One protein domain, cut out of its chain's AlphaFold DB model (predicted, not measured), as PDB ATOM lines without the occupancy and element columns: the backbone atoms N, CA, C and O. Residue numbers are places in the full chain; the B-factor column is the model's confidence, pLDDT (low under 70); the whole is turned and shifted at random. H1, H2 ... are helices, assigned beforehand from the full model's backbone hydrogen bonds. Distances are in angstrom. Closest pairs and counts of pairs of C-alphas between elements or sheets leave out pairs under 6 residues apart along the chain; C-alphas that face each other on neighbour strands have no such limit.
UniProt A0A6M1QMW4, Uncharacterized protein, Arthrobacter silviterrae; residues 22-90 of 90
ATOM      1  N   PRO A  22     253.918 169.199 243.899       88.81
ATOM      2  CA  PRO A  22     254.088 170.032 245.092       88.81
ATOM      3  C   PRO A  22     252.772 170.241 245.849       88.81
ATOM      4  O   PRO A  22     251.741 170.501 245.228       88.81
ATOM      5  N   TRP A  23     252.824 170.152 247.179       88.56
ATOM      6  CA  TRP A  23     251.636 170.306 248.015       88.56
ATOM      7  C   TRP A  23     250.996 171.694 247.879       88.56
ATOM      8  O   TRP A  23     251.679 172.720 247.835       88.56
ATOM      9  N   LEU A  24     249.663 171.711 247.863       94.00
ATOM     10  CA  LEU A  24     248.820 172.901 247.935       94.00
ATOM     11  C   LEU A  24     247.588 172.571 248.787       94.00
ATOM     12  O   LEU A  24     247.027 171.477 248.660       94.00
ATOM     13  N   SER A  25     247.160 173.499 249.642       94.38
ATOM     14  CA  SER A  25     245.943 173.326 250.438       94.38
ATOM     15  C   SER A  25     244.672 173.511 249.594       94.38
ATOM     16  O   SER A  25     244.714 174.088 248.506       94.38
ATOM     17  N   CYS A  26     243.522 173.039 250.095       96.62
ATOM     18  CA  CYS A  26     242.234 173.326 249.453       96.62
ATOM     19  C   CYS A  26     241.923 174.830 249.457       96.62
ATOM     20  O   CYS A  26     241.397 175.331 248.471       96.62
ATOM     21  N   ASP A  27     242.269 175.548 250.529       97.56
ATOM     22  CA  ASP A  27     242.011 176.989 250.641       97.56
ATOM     23  C   ASP A  27     242.835 177.775 249.608       97.56
ATOM     24  O   ASP A  27     242.275 178.537 248.825       97.56
ATOM     25  N   ASP A  28     244.139 177.490 249.495       97.38
ATOM     26  CA  ASP A  28     244.990 178.112 248.468       97.38
ATOM     27  C   ASP A  28     244.556 177.715 247.045       97.38
ATOM     28  O   ASP A  28     244.793 178.454 246.086       97.38
ATOM     29  N   CYS A  29     243.955 176.530 246.880       97.19
ATOM     30  CA  CYS A  29     243.350 176.114 245.618       97.19
ATOM     31  C   CYS A  29     242.149 176.998 245.276       97.19
ATOM     32  O   CYS A  29     242.069 177.467 244.142       97.19
ATOM     33  N   PHE A  30     241.240 177.245 246.222       96.62
ATOM     34  CA  PHE A  30     240.070 178.099 245.998       96.62
ATOM     35  C   PHE A  30     240.458 179.515 245.563       96.62
ATOM     36  O   PHE A  30     239.841 180.041 244.644       96.62
ATOM     37  N   ASP A  31     241.531 180.081 246.115       97.31
ATOM     38  CA  ASP A  31     242.020 181.409 245.718       97.31
ATOM     39  C   ASP A  31     242.556 181.470 244.272       97.31
ATOM     40  O   ASP A  31     242.711 182.549 243.697       97.31
ATOM     41  N   GLN A  32     242.882 180.320 243.677       96.81
ATOM     42  CA  GLN A  32     243.588 180.225 242.396       96.81
ATOM     43  C   GLN A  32     242.788 179.527 241.283       96.81
ATOM     44  O   GLN A  32     243.160 179.632 240.109       96.81
ATOM     45  N   ILE A  33     241.727 178.790 241.627       96.69
ATOM     46  CA  ILE A  33     241.039 177.868 240.712       96.69
ATOM     47  C   ILE A  33     240.338 178.584 239.555       96.69
ATOM     48  O   ILE A  33     240.363 178.074 238.435       96.69
ATOM     49  N   ASP A  34     239.800 179.783 239.786       96.12
ATOM     50  CA  ASP A  34     239.150 180.583 238.744       96.12
ATOM     51  C   ASP A  34     240.158 181.009 237.669       96.12
ATOM     52  O   ASP A  34     239.993 180.697 236.488       96.12
ATOM     53  N   PHE A  35     241.282 181.608 238.084       95.38
ATOM     54  CA  PHE A  35     242.365 181.996 237.173       95.38
ATOM     55  C   PHE A  35     242.921 180.792 236.405       95.38
ATOM     56  O   PHE A  35     243.220 180.867 235.210       95.38
ATOM     57  N   PHE A  36     243.065 179.655 237.081       95.56
ATOM     58  CA  PHE A  36     243.482 178.421 236.434       95.56
ATOM     59  C   PHE A  36     242.471 177.968 235.369       95.56
ATOM     60  O   PHE A  36     242.883 177.637 234.256       95.56
ATOM     61  N   ALA A  37     241.169 177.984 235.667       95.81
ATOM     62  CA  ALA A  37     240.119 177.585 234.733       95.81
ATOM     63  C   ALA A  37     240.073 178.496 233.492       95.81
ATOM     64  O   ALA A  37     240.028 177.993 232.366       95.81
ATOM     65  N   GLU A  38     240.211 179.812 233.662       95.38
ATOM     66  CA  GLU A  38     240.329 180.775 232.555       95.38
ATOM     67  C   GLU A  38     241.535 180.469 231.649       95.38
ATOM     68  O   GLU A  38     241.453 180.491 230.414       95.38
ATOM     69  N   ARG A  39     242.685 180.127 232.246       94.94
ATOM     70  CA  ARG A  39     243.891 179.733 231.496       94.94
ATOM     71  C   ARG A  39     243.702 178.426 230.732       94.94
ATOM     72  O   ARG A  39     244.209 178.301 229.615       94.94
ATOM     73  N   VAL A  40     242.963 177.474 231.301       94.25
ATOM     74  CA  VAL A  40     242.603 176.217 230.631       94.25
ATOM     75  C   VAL A  40     241.724 176.486 229.409       94.25
ATOM     76  O   VAL A  40     242.022 175.948 228.339       94.25
ATOM     77  N   VAL A  41     240.691 177.326 229.542       95.75
ATOM     78  CA  VAL A  41     239.747 177.644 228.453       95.75
ATOM     79  C   VAL A  41     240.416 178.442 227.337       95.75
ATOM     80  O   VAL A  41     240.351 178.044 226.175       95.75
ATOM     81  N   SER A  42     241.164 179.492 227.684       92.50
ATOM     82  CA  SER A  42     241.957 180.279 226.718       92.50
ATOM     83  C   SER A  42     243.079 179.474 226.054       92.50
ATOM     84  O   SER A  42     243.681 179.900 225.067       92.50
ATOM     85  N   GLY A  43     243.376 178.295 226.595       86.38
ATOM     86  CA  GLY A  43     244.361 177.380 226.071       86.38
ATOM     87  C   GLY A  43     245.809 177.851 226.189       86.38
ATOM     88  O   GLY A  43     246.660 177.362 225.440       86.38
ATOM     89  N   GLY A  44     246.076 178.777 227.110       82.12
ATOM     90  CA  GLY A  44     247.411 179.277 227.413       82.12
ATOM     91  C   GLY A  44     248.271 178.274 228.188       82.12
ATOM     92  O   GLY A  44     247.803 177.238 228.659       82.12
ATOM     93  N   PHE A  45     249.557 178.596 228.341       74.75
ATOM     94  CA  PHE A  45     250.448 177.849 229.228       74.75
ATOM     95  C   PHE A  45     250.013 178.023 230.691       74.75
ATOM     96  O   PHE A  45     249.816 179.150 231.148       74.75
ATOM     97  N   ILE A  46     249.897 176.913 231.427       78.12
ATOM     98  CA  ILE A  46     249.457 176.901 232.827       78.12
ATOM     99  C   ILE A  46     250.644 176.546 233.723       78.12
ATOM    100  O   ILE A  46     250.914 175.377 233.996       78.12
ATOM    101  N   GLY A  47     251.367 177.565 234.182       84.44
ATOM    102  CA  GLY A  47     252.514 177.421 235.083       84.44
ATOM    103  C   GLY A  47     252.121 177.224 236.550       84.44
ATOM    104  O   GLY A  47     252.610 177.957 237.399       84.44
ATOM    105  N   MET A  48     251.220 176.282 236.850       92.38
ATOM    106  CA  MET A  48     250.675 176.068 238.205       92.38
ATOM    107  C   MET A  48     250.758 174.586 238.620       92.38
ATOM    108  O   MET A  48     249.728 173.925 238.767       92.38
ATOM    109  N   PRO A  49     251.975 174.023 238.766       91.38
ATOM    110  CA  PRO A  49     252.166 172.592 239.015       91.38
ATOM    111  C   PRO A  49     251.573 172.116 240.348       91.38
ATOM    112  O   PRO A  49     250.994 171.037 240.381       91.38
ATOM    113  N   ALA A  50     251.642 172.926 241.413       92.94
ATOM    114  CA  ALA A  50     251.069 172.587 242.722       92.94
ATOM    115  C   ALA A  50     249.534 172.489 242.672       92.94
ATOM    116  O   ALA A  50     248.940 171.514 243.126       92.94
ATOM    117  N   LEU A  51     248.889 173.464 242.023       94.44
ATOM    118  CA  LEU A  51     247.443 173.454 241.811       94.44
ATOM    119  C   LEU A  51     247.014 172.256 240.956       94.44
ATOM    120  O   LEU A  51     246.048 171.579 241.282       94.44
ATOM    121  N   ARG A  52     247.771 171.930 239.900       91.88
ATOM    122  CA  ARG A  52     247.502 170.743 239.077       91.88
ATOM    123  C   ARG A  52     247.608 169.449 239.887       91.88
ATOM    124  O   ARG A  52     246.692 168.635 239.815       91.88
ATOM    125  N   ALA A  53     248.678 169.277 240.664       91.50
ATOM    126  CA  ALA A  53     248.844 168.114 241.536       91.50
ATOM    127  C   ALA A  53     247.670 167.991 242.524       91.50
ATOM    128  O   ALA A  53     247.096 166.912 242.678       91.50
ATOM    129  N   HIS A  54     247.242 169.112 243.112       93.81
ATOM    130  CA  HIS A  54     246.088 169.159 244.005       93.81
ATOM    131  C   HIS A  54     244.781 168.735 243.318       93.81
ATOM    132  O   HIS A  54     244.058 167.907 243.862       93.81
ATOM    133  N   LEU A  55     244.479 169.229 242.112       93.19
ATOM    134  CA  LEU A  55     243.256 168.866 241.376       93.19
ATOM    135  C   LEU A  55     243.202 167.382 240.965       93.19
ATOM    136  O   LEU A  55     242.116 166.847 240.732       93.19
ATOM    137  N   ILE A  56     244.356 166.715 240.875       90.44
ATOM    138  CA  ILE A  56     244.452 165.266 240.643       90.44
ATOM    139  C   ILE A  56     244.220 164.496 241.954       90.44
ATOM    140  O   ILE A  56     243.515 163.483 241.952       90.44
ATOM    141  N   GLY A  57     244.791 164.970 243.066       88.12
ATOM    142  CA  GLY A  57     244.690 164.323 244.380       88.12
ATOM    143  C   GLY A  57     243.369 164.567 245.121       88.12
ATOM    144  O   GLY A  57     242.901 163.698 245.854       88.12
ATOM    145  N   CYS A  58     242.734 165.722 244.920       91.88
ATOM    146  CA  CYS A  58     241.488 166.119 245.571       91.88
ATOM    147  C   CYS A  58     240.312 166.014 244.593       91.88
ATOM    148  O   CYS A  58     240.158 166.839 243.691       91.88
ATOM    149  N   SER A  59     239.444 165.013 244.785       90.50
ATOM    150  CA  SER A  59     238.309 164.784 243.880       90.50
ATOM    151  C   SER A  59     237.341 165.964 243.838       90.50
ATOM    152  O   SER A  59     236.895 166.321 242.754       90.50
ATOM    153  N   ALA A  60     237.064 166.589 244.987       93.94
ATOM    154  CA  ALA A  60     236.151 167.723 245.081       93.94
ATOM    155  C   ALA A  60     236.661 168.910 244.255       93.94
ATOM    156  O   ALA A  60     235.992 169.335 243.322       93.94
ATOM    157  N   CYS A  61     237.888 169.376 244.505       96.19
ATOM    158  CA  CYS A  61     238.469 170.481 243.740       96.19
ATOM    159  C   CYS A  61     238.609 170.134 242.246       96.19
ATOM    160  O   CYS A  61     238.385 170.986 241.390       96.19
ATOM    161  N   GLY A  62     238.907 168.874 241.909       94.75
ATOM    162  CA  GLY A  62     238.915 168.408 240.524       94.75
ATOM    163  C   GLY A  62     237.542 168.466 239.839       94.75
ATOM    164  O   GLY A  62     237.468 168.740 238.638       94.75
ATOM    165  N   GLU A  63     236.450 168.181 240.548       96.19
ATOM    166  CA  GLU A  63     235.083 168.335 240.029       96.19
ATOM    167  C   GLU A  63     234.706 169.812 239.877       96.19
ATOM    168  O   GLU A  63     234.197 170.196 238.821       96.19
ATOM    169  N   GLU A  64     235.059 170.654 240.849       97.75
ATOM    170  CA  GLU A  64     234.857 172.106 240.768       97.75
ATOM    171  C   GLU A  64     235.574 172.706 239.546       97.75
ATOM    172  O   GLU A  64     234.955 173.409 238.747       97.75
ATOM    173  N   ALA A  65     236.842 172.345 239.307       97.00
ATOM    174  CA  ALA A  65     237.594 172.808 238.138       97.00
ATOM    175  C   ALA A  65     236.931 172.411 236.808       97.00
ATOM    176  O   ALA A  65     236.925 173.189 235.852       97.00
ATOM    177  N   ARG A  66     236.353 171.203 236.721       97.25
ATOM    178  CA  ARG A  66     235.625 170.753 235.520       97.25
ATOM    179  C   ARG A  66     234.359 171.572 235.302       97.25
ATOM    180  O   ARG A  66     234.084 171.943 234.162       97.25
ATOM    181  N   SER A  67     233.618 171.844 236.372       97.69
ATOM    182  CA  SER A  67     232.396 172.652 236.330       97.69
ATOM    183  C   SER A  67     232.691 174.087 235.898       97.69
ATOM    184  O   SER A  67     232.029 174.596 234.995       97.69
ATOM    185  N   LEU A  68     233.739 174.703 236.452       97.81
ATOM    186  CA  LEU A  68     234.195 176.041 236.062       97.81
ATOM    187  C   LEU A  68     234.611 176.100 234.589       97.81
ATOM    188  O   LEU A  68     234.163 176.981 233.861       97.81
ATOM    189  N   VAL A  69     235.400 175.133 234.111       97.50
ATOM    190  CA  VAL A  69     235.797 175.062 232.694       97.50
ATOM    191  C   VAL A  69     234.587 174.932 231.765       97.50
ATOM    192  O   VAL A  69     234.569 175.553 230.705       97.50
ATOM    193  N   GLN A  70     233.576 174.139 232.135       98.19
ATOM    194  CA  GLN A  70     232.342 174.024 231.348       98.19
ATOM    195  C   GLN A  70     231.554 175.336 231.329       98.19
ATOM    196  O   GLN A  70     231.077 175.732 230.267       98.19
ATOM    197  N   LEU A  71     231.439 176.004 232.481       98.25
ATOM    198  CA  LEU A  71     230.740 177.278 232.608       98.25
ATOM    199  C   LEU A  71     231.408 178.367 231.760       98.25
ATOM    200  O   LEU A  71     230.737 179.001 230.952       98.25
ATOM    201  N   LEU A  72     232.726 178.530 231.893       98.00
ATOM    202  CA  LEU A  72     233.509 179.520 231.149       98.00
ATOM    203  C   LEU A  72     233.487 179.256 229.639       98.00
ATOM    204  O   LEU A  72     233.289 180.175 228.855       98.00
ATOM    205  N   ALA A  73     233.624 177.996 229.212       97.25
ATOM    206  CA  ALA A  73     233.526 177.652 227.794       97.25
ATOM    207  C   ALA A  73     232.140 177.974 227.208       97.25
ATOM    208  O   ALA A  73     232.043 178.423 226.067       97.25
ATOM    209  N   ALA A  74     231.071 177.760 227.983       97.62
ATOM    210  CA  ALA A  74     229.720 178.117 227.570       97.62
ATOM    211  C   ALA A  74     229.526 179.640 227.476       97.62
ATOM    212  O   ALA A  74     228.884 180.094 226.529       97.62
ATOM    213  N   ASP A  75     230.095 180.407 228.412       97.62
ATOM    214  CA  ASP A  75     230.067 181.878 228.405       97.62
ATOM    215  C   ASP A  75     230.814 182.455 227.188       97.62
ATOM    216  O   ASP A  75     230.285 183.304 226.470       97.62
ATOM    217  N   ASP A  76     231.980 181.887 226.865       96.19
ATOM    218  CA  ASP A  76     232.792 182.248 225.694       96.19
ATOM    219  C   ASP A  76     232.230 181.711 224.359       96.19
ATOM    220  O   ASP A  76     232.736 182.037 223.280       96.19
ATOM    221  N   GLY A  77     231.201 180.857 224.397       96.50
ATOM    222  CA  GLY A  77     230.617 180.228 223.209       96.50
ATOM    223  C   GLY A  77     231.551 179.240 222.495       96.50
ATOM    224  O   GLY A  77     231.433 179.045 221.281       96.50
ATOM    225  N   VAL A  78     232.483 178.619 223.222       95.50
ATOM    226  CA  VAL A  78     233.456 177.648 222.698       95.50
ATOM    227  C   VAL A  78     233.132 176.218 223.141       95.50
ATOM    228  O   VAL A  78     232.482 175.981 224.155       95.50
ATOM    229  N   ASP A  79     233.596 175.224 222.378       96.19
ATOM    230  CA  ASP A  79     233.483 173.816 222.778       96.19
ATOM    231  C   ASP A  79     234.334 173.554 224.041       96.19
ATOM    232  O   ASP A  79     235.542 173.808 224.010       96.19
ATOM    233  N   PRO A  80     233.766 173.020 225.144       95.69
ATOM    234  CA  PRO A  80     234.526 172.699 226.354       95.69
ATOM    235  C   PRO A  80     235.441 171.476 226.202       95.69
ATOM    236  O   PRO A  80     236.354 171.288 227.009       95.69
ATOM    237  N   ALA A  81     235.227 170.608 225.207       95.75
ATOM    238  CA  ALA A  81     235.934 169.331 225.114       95.75
ATOM    239  C   ALA A  81     237.474 169.455 225.027       95.75
ATOM    240  O   ALA A  81     238.165 168.681 225.697       95.75
ATOM    241  N   PRO A  82     238.065 170.396 224.261       94.00
ATOM    242  CA  PRO A  82     239.510 170.622 224.261       94.00
ATOM    243  C   PRO A  82     240.041 171.047 225.633       94.00
ATOM    244  O   PRO A  82     241.105 170.589 226.042       94.00
ATOM    245  N   SER A  83     239.303 171.891 226.349       94.12
ATOM    246  CA  SER A  83     239.664 172.409 227.673       94.12
ATOM    247  C   SER A  83     239.625 171.305 228.733       94.12
ATOM    248  O   SER A  83     240.572 171.135 229.500       94.12
ATOM    249  N   LEU A  84     238.587 170.464 228.708       94.44
ATOM    250  CA  LEU A  84     238.453 169.307 229.599       94.44
ATOM    251  C   LEU A  84     239.540 168.245 229.373       94.44
ATOM    252  O   LEU A  84     239.973 167.600 230.331       94.44
ATOM    253  N   ARG A  85     240.017 168.081 228.131       92.12
ATOM    254  CA  ARG A  85     241.177 167.224 227.835       92.12
ATOM    255  C   ARG A  85     242.452 167.767 228.484       92.12
ATOM    256  O   ARG A  85     243.069 167.053 229.259       92.12
ATOM    257  N   ARG A  86     242.766 169.059 228.318       89.19
ATOM    258  CA  ARG A  86     243.934 169.708 228.969       89.19
ATOM    259  C   ARG A  86     243.907 169.625 230.499       89.19
ATOM    260  O   ARG A  86     244.958 169.604 231.147       89.19
ATOM    261  N   LEU A  87     242.707 169.640 231.076       88.81
ATOM    262  CA  LEU A  87     242.504 169.463 232.511       88.81
ATOM    263  C   LEU A  87     242.786 168.020 232.961       88.81
ATOM    264  O   LEU A  87     243.246 167.817 234.077       88.81
ATOM    265  N   SER A  88     242.517 167.036 232.098       82.44
ATOM    266  CA  SER A  88     242.665 165.606 232.395       82.44
ATOM    267  C   SER A  88     244.053 165.046 232.054       82.44
ATOM    268  O   SER A  88     244.482 164.104 232.708       82.44
ATOM    269  N   ASP A  89     244.755 165.627 231.076       75.31
ATOM    270  CA  ASP A  89     246.081 165.195 230.591       75.31
ATOM    271  C   ASP A  89     247.246 165.703 231.480       75.31
ATOM    272  O   ASP A  89     248.326 166.025 230.985       75.31
ATOM    273  N   GLY A  90     246.995 165.856 232.785       56.94
ATOM    274  CA  GLY A  90     247.953 166.341 233.786       56.94
ATOM    275  C   GLY A  90     248.758 165.228 234.431       56.94
ATOM    276  O   GLY A  90     248.123 164.245 234.867       56.94
TER     277      GLY A  90
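Overview. This is residues 22 to 90 of the 90 residues of an uncharacterized protein of Arthrobacter silviterrae (UniProt A0A6M1QMW4). One long helix, H4, runs along much of the length of a compact helical body; H2 crosses it at a steep tilt and H5 folds back along it, the centres of the three making a triangle. H3 makes a corner with the first part of H4, and the short H1 sits at that same end. The printed part has 69 residues with five named helices, in the order H1 to H5, and no named strand; the class is all helix. It is compact, with a radius of gyration of the C-alphas of 11.0 A, and spans 33 by 19 by 17 A.

Arrangement. H1, residues 26 to 30, only just touches H3, residues 49 to 57, with 3 pairs of C-alphas within 8 A; the closest are those of Cys 29 and Leu 51, 6.2 A apart. H2, residues 33 to 41, touches H4, residues 59 to 75, at a steep tilt of 53 degrees, the same way; their closest C-alphas, of Ala 37 and Val 69, are 5.4 A apart. H3 and H4 touch only at the corner, the closest C-alphas being those of Leu 55 and Gly 62, 4.4 A apart. H4 and H5, residues 81 to 88, form a helical hairpin at a shallow tilt of 22 degrees, opposite ways; H4 touches H5 with residues 66 to 70 alone, and the closest C-alphas, of Arg 66 and Leu 84, are 6.7 A apart. H5 also touches H2, the closest C-alphas being those of Val 41 and Ser 83, 5.3 A apart. H1 and H5 are apart. In the five helices each O i to N i+4 pair is within hydrogen-bond range.

Along the chain. H1 begins at C-alpha 26, (242.234, 173.326, 249.453). H2 is 12.3 A long, H3 12.4 A and H5 10.6 A. H4 measures 24.5 A, from C-alpha 59 at (238.309, 164.784, 243.880) to C-alpha 75 at (230.067, 181.878, 228.405).

Size, cuts and confidence. The C-alphas of Trp 23 and Gly 77, the two farthest apart, are 34.0 A from each other. The printed part has no cut and no long link. Residue 90, the chain's last, has a pLDDT under 70.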